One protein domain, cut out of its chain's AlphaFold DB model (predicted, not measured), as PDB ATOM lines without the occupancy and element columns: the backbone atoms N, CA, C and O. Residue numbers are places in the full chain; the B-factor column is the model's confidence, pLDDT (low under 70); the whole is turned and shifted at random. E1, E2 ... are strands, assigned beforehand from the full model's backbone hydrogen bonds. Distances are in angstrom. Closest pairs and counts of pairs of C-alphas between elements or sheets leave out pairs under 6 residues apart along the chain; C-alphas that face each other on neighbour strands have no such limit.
ATOM      1  N   ALA A  37     191.038 347.832 259.314       86.31
ATOM      2  CA  ALA A  37     192.200 347.856 258.428       86.31
ATOM      3  C   ALA A  37     191.728 347.970 256.975       86.31
ATOM      4  O   ALA A  37     191.008 347.096 256.484       86.31
ATOM      5  N   VAL A  38     192.096 349.063 256.305       85.75
ATOM      6  CA  VAL A  38     191.634 349.404 254.954       85.75
ATOM      7  C   VAL A  38     192.820 349.825 254.095       85.75
ATOM      8  O   VAL A  38     193.325 350.934 254.224       85.75
ATOM      9  N   GLY A  39     193.236 348.965 253.171       76.75
ATOM     10  CA  GLY A  39     194.313 349.258 252.228       76.75
ATOM     11  C   GLY A  39     195.248 348.068 252.009       76.75
ATOM     12  O   GLY A  39     195.260 347.123 252.799       76.75
ATOM     13  N   PRO A  40     196.041 348.076 250.924       79.50
ATOM     14  CA  PRO A  40     197.054 347.054 250.722       79.50
ATOM     15  C   PRO A  40     198.140 347.197 251.792       79.50
ATOM     16  O   PRO A  40     198.556 348.317 252.084       79.50
ATOM     17  N   THR A  41     198.603 346.073 252.345       83.62
ATOM     18  CA  THR A  41     199.694 346.002 253.340       83.62
ATOM     19  C   THR A  41     199.457 346.792 254.636       83.62
ATOM     20  O   THR A  41     200.410 347.074 255.356       83.62
ATOM     21  N   THR A  42     198.209 347.159 254.944       83.94
ATOM     22  CA  THR A  42     197.828 347.757 256.231       83.94
ATOM     23  C   THR A  42     197.925 346.716 257.351       83.94
ATOM     24  O   THR A  42     197.469 345.586 257.182       83.94
ATOM     25  N   VAL A  43     198.491 347.092 258.501       87.12
ATOM     26  CA  VAL A  43     198.693 346.208 259.660       87.12
ATOM     27  C   VAL A  43     198.209 346.904 260.929       87.12
ATOM     28  O   VAL A  43     198.786 347.897 261.353       87.12
ATOM     29  N   VAL A  44     197.169 346.371 261.566       86.56
ATOM     30  CA  VAL A  44     196.619 346.924 262.815       86.56
ATOM     31  C   VAL A  44     196.735 345.866 263.901       86.56
ATOM     32  O   VAL A  44     196.020 344.868 263.869       86.56
ATOM     33  N   LYS A  45     197.680 346.070 264.822       86.00
ATOM     34  CA  LYS A  45     197.994 345.146 265.923       86.00
ATOM     35  C   LYS A  45     197.437 345.606 267.270       86.00
ATOM     36  O   LYS A  45     197.277 344.775 268.151       86.00
ATOM     37  N   GLY A  46     197.205 346.907 267.442       83.69
ATOM     38  CA  GLY A  46     196.627 347.465 268.664       83.69
ATOM     39  C   GLY A  46     195.120 347.215 268.750       83.69
ATOM     40  O   GLY A  46     194.413 347.311 267.742       83.69
ATOM     41  N   ASP A  47     194.629 346.928 269.957       85.50
ATOM     42  CA  ASP A  47     193.195 346.818 270.244       85.50
ATOM     43  C   ASP A  47     192.468 348.116 269.880       85.50
ATOM     44  O   ASP A  47     193.021 349.202 270.036       85.50
ATOM     45  N   ASN A  48     191.233 348.030 269.375       87.12
ATOM     46  CA  ASN A  48     190.430 349.197 268.970       87.12
ATOM     47  C   ASN A  48     191.089 350.106 267.905       87.12
ATOM     48  O   ASN A  48     190.655 351.239 267.703       87.12
ATOM     49  N   GLY A  49     192.140 349.632 267.229       88.44
ATOM     50  CA  GLY A  49     192.910 350.426 266.279       88.44
ATOM     51  C   GLY A  49     192.253 350.600 264.904       88.44
ATOM     52  O   GLY A  49     191.503 349.744 264.425       88.44
ATOM     53  N   VAL A  50     192.592 351.701 264.226       91.69
ATOM     54  CA  VAL A  50     192.103 352.031 262.874       91.69
ATOM     55  C   VAL A  50     193.274 352.334 261.946       91.69
ATOM     56  O   VAL A  50     193.929 353.356 262.088       91.69
ATOM     57  N   GLY A  51     193.521 351.471 260.967       91.31
ATOM     58  CA  GLY A  51     194.499 351.640 259.898       91.31
ATOM     59  C   GLY A  51     193.814 351.865 258.552       91.31
ATOM     60  O   GLY A  51     193.043 351.020 258.101       91.31
ATOM     61  N   ILE A  52     194.097 352.978 257.877       90.81
ATOM     62  CA  ILE A  52     193.548 353.294 256.552       90.81
ATOM     63  C   ILE A  52     194.669 353.822 255.656       90.81
ATOM     64  O   ILE A  52     195.250 354.860 255.944       90.81
ATOM     65  N   GLY A  53     194.950 353.156 254.541       88.12
ATOM     66  CA  GLY A  53     195.974 353.543 253.570       88.12
ATOM     67  C   GLY A  53     197.023 352.457 253.338       88.12
ATOM     68  O   GLY A  53     197.203 351.551 254.152       88.12
ATOM     69  N   ASN A  54     197.724 352.540 252.203       89.88
ATOM     70  CA  ASN A  54     198.743 351.556 251.847       89.88
ATOM     71  C   ASN A  54     199.897 351.560 252.862       89.88
ATOM     72  O   ASN A  54     200.514 352.598 253.092       89.88
ATOM     73  N   GLY A  55     200.178 350.413 253.483       86.75
ATOM     74  CA  GLY A  55     201.242 350.311 254.486       86.75
ATOM     75  C   GLY A  55     200.985 351.088 255.780       86.75
ATOM     76  O   GLY A  55     201.943 351.380 256.487       86.75
ATOM     77  N   ALA A  56     199.737 351.460 256.089       92.38
ATOM     78  CA  ALA A  56     199.405 352.038 257.392       92.38
ATOM     79  C   ALA A  56     199.610 351.003 258.515       92.38
ATOM     80  O   ALA A  56     199.232 349.839 258.362       92.38
ATOM     81  N   VAL A  57     200.195 351.422 259.638       91.12
ATOM     82  CA  VAL A  57     200.549 350.556 260.767       91.12
ATOM     83  C   VAL A  57     200.018 351.129 262.077       91.12
ATOM     84  O   VAL A  57     200.322 352.262 262.438       91.12
ATOM     85  N   VAL A  58     199.276 350.324 262.827       91.88
ATOM     86  CA  VAL A  58     199.003 350.563 264.251       91.88
ATOM     87  C   VAL A  58     199.710 349.463 265.028       91.88
ATOM     88  O   VAL A  58     199.446 348.279 264.803       91.88
ATOM     89  N   ASP A  59     200.648 349.838 265.888       91.12
ATOM     90  CA  ASP A  59     201.474 348.885 266.622       91.12
ATOM     91  C   ASP A  59     200.699 348.197 267.756       91.12
ATOM     92  O   ASP A  59     199.670 348.688 268.216       91.12
ATOM     93  N   ALA A  60     201.200 347.059 268.235       86.81
ATOM     94  CA  ALA A  60     200.579 346.317 269.338       86.81
ATOM     95  C   ALA A  60     200.600 347.126 270.647       86.81
ATOM     96  O   ALA A  60     199.759 346.945 271.520       86.81
ATOM     97  N   THR A  61     201.553 348.053 270.761       88.19
ATOM     98  CA  THR A  61     201.693 349.001 271.872       88.19
ATOM     99  C   THR A  61     200.773 350.218 271.755       88.19
ATOM    100  O   THR A  61     200.796 351.077 272.635       88.19
ATOM    101  N   ALA A  62     199.963 350.302 270.694       91.25
ATOM    102  CA  ALA A  62     199.034 351.396 270.426       91.25
ATOM    103  C   ALA A  62     197.547 350.975 270.496       91.25
ATOM    104  O   ALA A  62     196.831 351.120 269.500       91.25
ATOM    105  N   PRO A  63     197.037 350.465 271.638       89.44
ATOM    106  CA  PRO A  63     195.595 350.387 271.872       89.44
ATOM    107  C   PRO A  63     194.914 351.735 271.598       89.44
ATOM    108  O   PRO A  63     195.446 352.777 271.981       89.44
ATOM    109  N   GLY A  64     193.779 351.727 270.900       89.50
ATOM    110  CA  GLY A  64     193.064 352.935 270.466       89.50
ATOM    111  C   GLY A  64     193.781 353.742 269.375       89.50
ATOM    112  O   GLY A  64     193.316 354.814 268.989       89.50
ATOM    113  N   GLY A  65     194.915 353.253 268.865       93.56
ATOM    114  CA  GLY A  65     195.740 353.957 267.893       93.56
ATOM    115  C   GLY A  65     195.083 354.071 266.516       93.56
ATOM    116  O   GLY A  65     194.486 353.128 265.992       93.56
ATOM    117  N   VAL A  66     195.239 355.229 265.880       94.69
ATOM    118  CA  VAL A  66     194.690 355.515 264.550       94.69
ATOM    119  C   VAL A  66     195.829 355.871 263.601       94.69
ATOM    120  O   VAL A  66     196.595 356.784 263.878       94.69
ATOM    121  N   ALA A  67     195.942 355.176 262.475       94.06
ATOM    122  CA  ALA A  67     196.906 355.426 261.410       94.06
ATOM    123  C   ALA A  67     196.171 355.607 260.074       94.06
ATOM    124  O   ALA A  67     195.696 354.645 259.477       94.06
ATOM    125  N   ILE A  68     196.069 356.843 259.587       93.12
ATOM    126  CA  ILE A  68     195.350 357.187 258.353       93.12
ATOM    127  C   ILE A  68     196.321 357.847 257.378       93.12
ATOM    128  O   ILE A  68     196.726 358.983 257.582       93.12
ATOM    129  N   GLY A  69     196.670 357.170 256.290       91.38
ATOM    130  CA  GLY A  69     197.576 357.649 255.249       91.38
ATOM    131  C   GLY A  69     198.539 356.560 254.777       91.38
ATOM    132  O   GLY A  69     198.749 355.555 255.450       91.38
ATOM    133  N   SER A  70     199.144 356.755 253.604       91.25
ATOM    134  CA  SER A  70     200.164 355.828 253.101       91.25
ATOM    135  C   SER A  70     201.387 355.840 254.023       91.25
ATOM    136  O   SER A  70     201.973 356.901 254.238       91.25
ATOM    137  N   GLY A  71     201.768 354.688 254.577       89.94
ATOM    138  CA  GLY A  71     202.893 354.573 255.511       89.94
ATOM    139  C   GLY A  71     202.709 355.320 256.840       89.94
ATOM    140  O   GLY A  71     203.704 355.638 257.484       89.94
ATOM    141  N   ALA A  72     201.477 355.665 257.231       94.88
ATOM    142  CA  ALA A  72     201.211 356.256 258.544       94.88
ATOM    143  C   ALA A  72     201.441 355.221 259.658       94.88
ATOM    144  O   ALA A  72     201.042 354.070 259.505       94.88
ATOM    145  N   GLN A  73     202.035 355.624 260.781       94.38
ATOM    146  CA  GLN A  73     202.381 354.756 261.904       94.38
ATOM    147  C   GLN A  73     201.887 355.338 263.234       94.38
ATOM    148  O   GLN A  73     202.307 356.419 263.643       94.38
ATOM    149  N   SER A  74     201.034 354.602 263.942       95.62
ATOM    150  CA  SER A  74     200.685 354.879 265.338       95.62
ATOM    151  C   SER A  74     201.344 353.842 266.248       95.62
ATOM    152  O   SER A  74     201.114 352.645 266.083       95.62
ATOM    153  N   SER A  75     202.186 354.292 267.181       94.88
ATOM    154  CA  SER A  75     203.003 353.429 268.056       94.88
ATOM    155  C   SER A  75     202.744 353.636 269.552       94.88
ATOM    156  O   SER A  75     203.374 352.969 270.374       94.88
ATOM    157  N   ALA A  76     201.818 354.525 269.920       93.94
ATOM    158  CA  ALA A  76     201.470 354.826 271.306       93.94
ATOM    159  C   ALA A  76     199.955 354.761 271.558       93.94
ATOM    160  O   ALA A  76     199.152 354.857 270.632       93.94
ATOM    161  N   ILE A  77     199.577 354.591 272.828       94.75
ATOM    162  CA  ILE A  77     198.179 354.469 273.272       94.75
ATOM    163  C   ILE A  77     197.386 355.721 272.876       94.75
ATOM    164  O   ILE A  77     197.857 356.843 273.085       94.75
ATOM    165  N   ASP A  78     196.197 355.528 272.299       93.81
ATOM    166  CA  ASP A  78     195.288 356.585 271.828       93.81
ATOM    167  C   ASP A  78     195.953 357.615 270.894       93.81
ATOM    168  O   ASP A  78     195.530 358.772 270.806       93.81
ATOM    169  N   ALA A  79     197.039 357.228 270.217       94.88
ATOM    170  CA  ALA A  79     197.785 358.120 269.348       94.88
ATOM    171  C   ALA A  79     197.223 358.105 267.921       94.88
ATOM    172  O   ALA A  79     196.925 357.050 267.351       94.88
ATOM    173  N   ILE A  80     197.125 359.283 267.311       95.31
ATOM    174  CA  ILE A  80     196.550 359.478 265.979       95.31
ATOM    175  C   ILE A  80     197.650 359.936 265.024       95.31
ATOM    176  O   ILE A  80     198.090 361.080 265.070       95.31
ATOM    177  N   ALA A  81     198.080 359.062 264.124       94.62
ATOM    178  CA  ALA A  81     198.917 359.388 262.981       94.62
ATOM    179  C   ALA A  81     198.033 359.616 261.750       94.62
ATOM    180  O   ALA A  81     197.402 358.692 261.242       94.62
ATOM    181  N   MET A  82     197.979 360.847 261.251       92.50
ATOM    182  CA  MET A  82     197.113 361.228 260.135       92.50
ATOM    183  C   MET A  82     197.900 361.964 259.050       92.50
ATOM    184  O   MET A  82     198.403 363.059 259.265       92.50
ATOM    185  N   GLY A  83     197.974 361.387 257.857       91.00
ATOM    186  CA  GLY A  83     198.731 361.861 256.700       91.00
ATOM    187  C   GLY A  83     199.782 360.845 256.246       91.00
ATOM    188  O   GLY A  83     200.172 359.950 256.993       91.00
ATOM    189  N   ALA A  84     200.254 360.974 255.004       89.75
ATOM    190  CA  ALA A  84     201.293 360.091 254.477       89.75
ATOM    191  C   ALA A  84     202.596 360.231 255.287       89.75
ATOM    192  O   ALA A  84     203.062 361.349 255.532       89.75
ATOM    193  N   GLY A  85     203.156 359.102 255.729       89.19
ATOM    194  CA  GLY A  85     204.363 359.049 256.561       89.19
ATOM    195  C   GLY A  85     204.235 359.690 257.951       89.19
ATOM    196  O   GLY A  85     205.253 360.012 258.560       89.19
ATOM    197  N   ALA A  86     203.018 359.938 258.451       93.88
ATOM    198  CA  ALA A  86     202.816 360.436 259.813       93.88
ATOM    199  C   ALA A  86     203.273 359.394 260.848       93.88
ATOM    200  O   ALA A  86     202.982 358.218 260.675       93.88
ATOM    201  N   SER A  87     203.927 359.817 261.935       93.62
ATOM    202  CA  SER A  87     204.383 358.921 263.009       93.62
ATOM    203  C   SER A  87     203.984 359.468 264.378       93.62
ATOM    204  O   SER A  87     204.549 360.464 264.831       93.62
ATOM    205  N   ALA A  88     203.020 358.828 265.039       93.94
ATOM    206  CA  ALA A  88     202.546 359.203 266.371       93.94
ATOM    207  C   ALA A  88     203.163 358.281 267.436       93.94
ATOM    208  O   ALA A  88     202.759 357.128 267.591       93.94
ATOM    209  N   THR A  89     204.168 358.788 268.153       93.38
ATOM    210  CA  THR A  89     204.992 358.017 269.108       93.38
ATOM    211  C   THR A  89     204.727 358.355 270.575       93.38
ATOM    212  O   THR A  89     205.328 357.751 271.460       93.38
ATOM    213  N   MET A  90     203.839 359.312 270.852       93.00
ATOM    214  CA  MET A  90     203.484 359.741 272.208       93.00
ATOM    215  C   MET A  90     202.034 359.369 272.532       93.00
ATOM    216  O   MET A  90     201.160 359.456 271.668       93.00
ATOM    217  N   THR A  91     201.768 358.982 273.777       94.56
ATOM    218  CA  THR A  91     200.416 358.658 274.260       94.56
ATOM    219  C   THR A  91     199.484 359.867 274.144       94.56
ATOM    220  O   THR A  91     199.911 360.990 274.418       94.56
ATOM    221  N   ASN A  92     198.230 359.652 273.724       93.50
ATOM    222  CA  ASN A  92     197.227 360.705 273.482       93.50
ATOM    223  C   ASN A  92     197.703 361.828 272.537       93.50
ATOM    224  O   ASN A  92     197.239 362.968 272.627       93.50
ATOM    225  N   SER A  93     198.651 361.541 271.642       92.88
ATOM    226  CA  SER A  93     199.173 362.537 270.708       92.88
ATOM    227  C   SER A  93     198.518 362.456 269.337       92.88
ATOM    228  O   SER A  93     197.998 361.422 268.928       92.88
ATOM    229  N   VAL A  94     198.593 363.562 268.600       93.06
ATOM    230  CA  VAL A  94     198.188 363.623 267.197       93.06
ATOM    231  C   VAL A  94     199.399 364.032 266.366       93.06
ATOM    232  O   VAL A  94     199.898 365.149 266.495       93.06
ATOM    233  N   ALA A  95     199.872 363.136 265.507       90.69
ATOM    234  CA  ALA A  95     200.893 363.416 264.510       90.69
ATOM    235  C   ALA A  95     200.233 363.638 263.149       90.69
ATOM    236  O   ALA A  95     199.605 362.743 262.587       90.69
ATOM    237  N   LEU A  96     200.403 364.839 262.602       88.44
ATOM    238  CA  LEU A  96     199.926 365.195 261.272       88.44
ATOM    239  C   LEU A  96     201.088 365.037 260.274       88.44
ATOM    240  O   LEU A  96     202.165 365.591 260.485       88.44
ATOM    241  N   GLY A  97     200.898 364.239 259.222       83.00
ATOM    242  CA  GLY A  97     201.945 363.798 258.293       83.00
ATOM    243  C   GLY A  97     202.606 364.916 257.487       83.00
ATOM    244  O   GLY A  97     202.195 366.082 257.529       83.00
ATOM    245  N   ALA A  98     203.632 364.546 256.716       69.50
ATOM    246  CA  ALA A  98     204.415 365.483 255.913       69.50
ATOM    247  C   ALA A  98     203.512 366.337 254.996       69.50
ATOM    248  O   ALA A  98     202.548 365.846 254.412       69.50
ATOM    249  N   GLY A  99     203.784 367.641 254.905       65.81
ATOM    250  CA  GLY A  99     203.006 368.601 254.109       65.81
ATOM    251  C   GLY A  99     201.861 369.305 254.849       65.81
ATOM    252  O   GLY A  99     201.630 370.493 254.606       65.81
TER     253      GLY A  99
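AT A GLANCE: This is residues 37 to 99 of the 184 residues of the protein "Trimeric autotransporter adhesin" of Paraburkholderia sp. BL27I4N3 (UniProt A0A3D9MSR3). The chain, with little regular structure, winds in a solenoid of stacked turns: strands E1 to E4 line one wall, and residues 43 to 44, 57 to 58, 73 to 74 and 87 to 88 the opposite one. The printed part has 63 residues, 12 in the parallel sheet E1 E2 E3 E4, no named helix: all strand. It is compact, radius of gyration of the C-alphas 9.4 A, spanning 23 by 23 by 11 A.

HOW THE PARTS SIT: Start at E1, residues 50 to 52, parallel to E2, residues 66 to 68; N 67 and O 50 are within hydrogen-bond range, 2.7 A. E2 is parallel to E3, residues 80 to 82, with N 81 to O 66 2.7 A. E3 is parallel to E4, residues 94 to 96, with N 95 to O 80 2.8 A.

IN THESE COORDINATES: Find E1 beginning at C-alpha 50, (192.103, 352.031, 262.874), 6.6 A long, and E4 ending at C-alpha 96, (199.926, 365.195, 261.272).

THE WHOLE: The printed part has no cut, the three links are long, and residues 98 to 99 have pLDDT under 70.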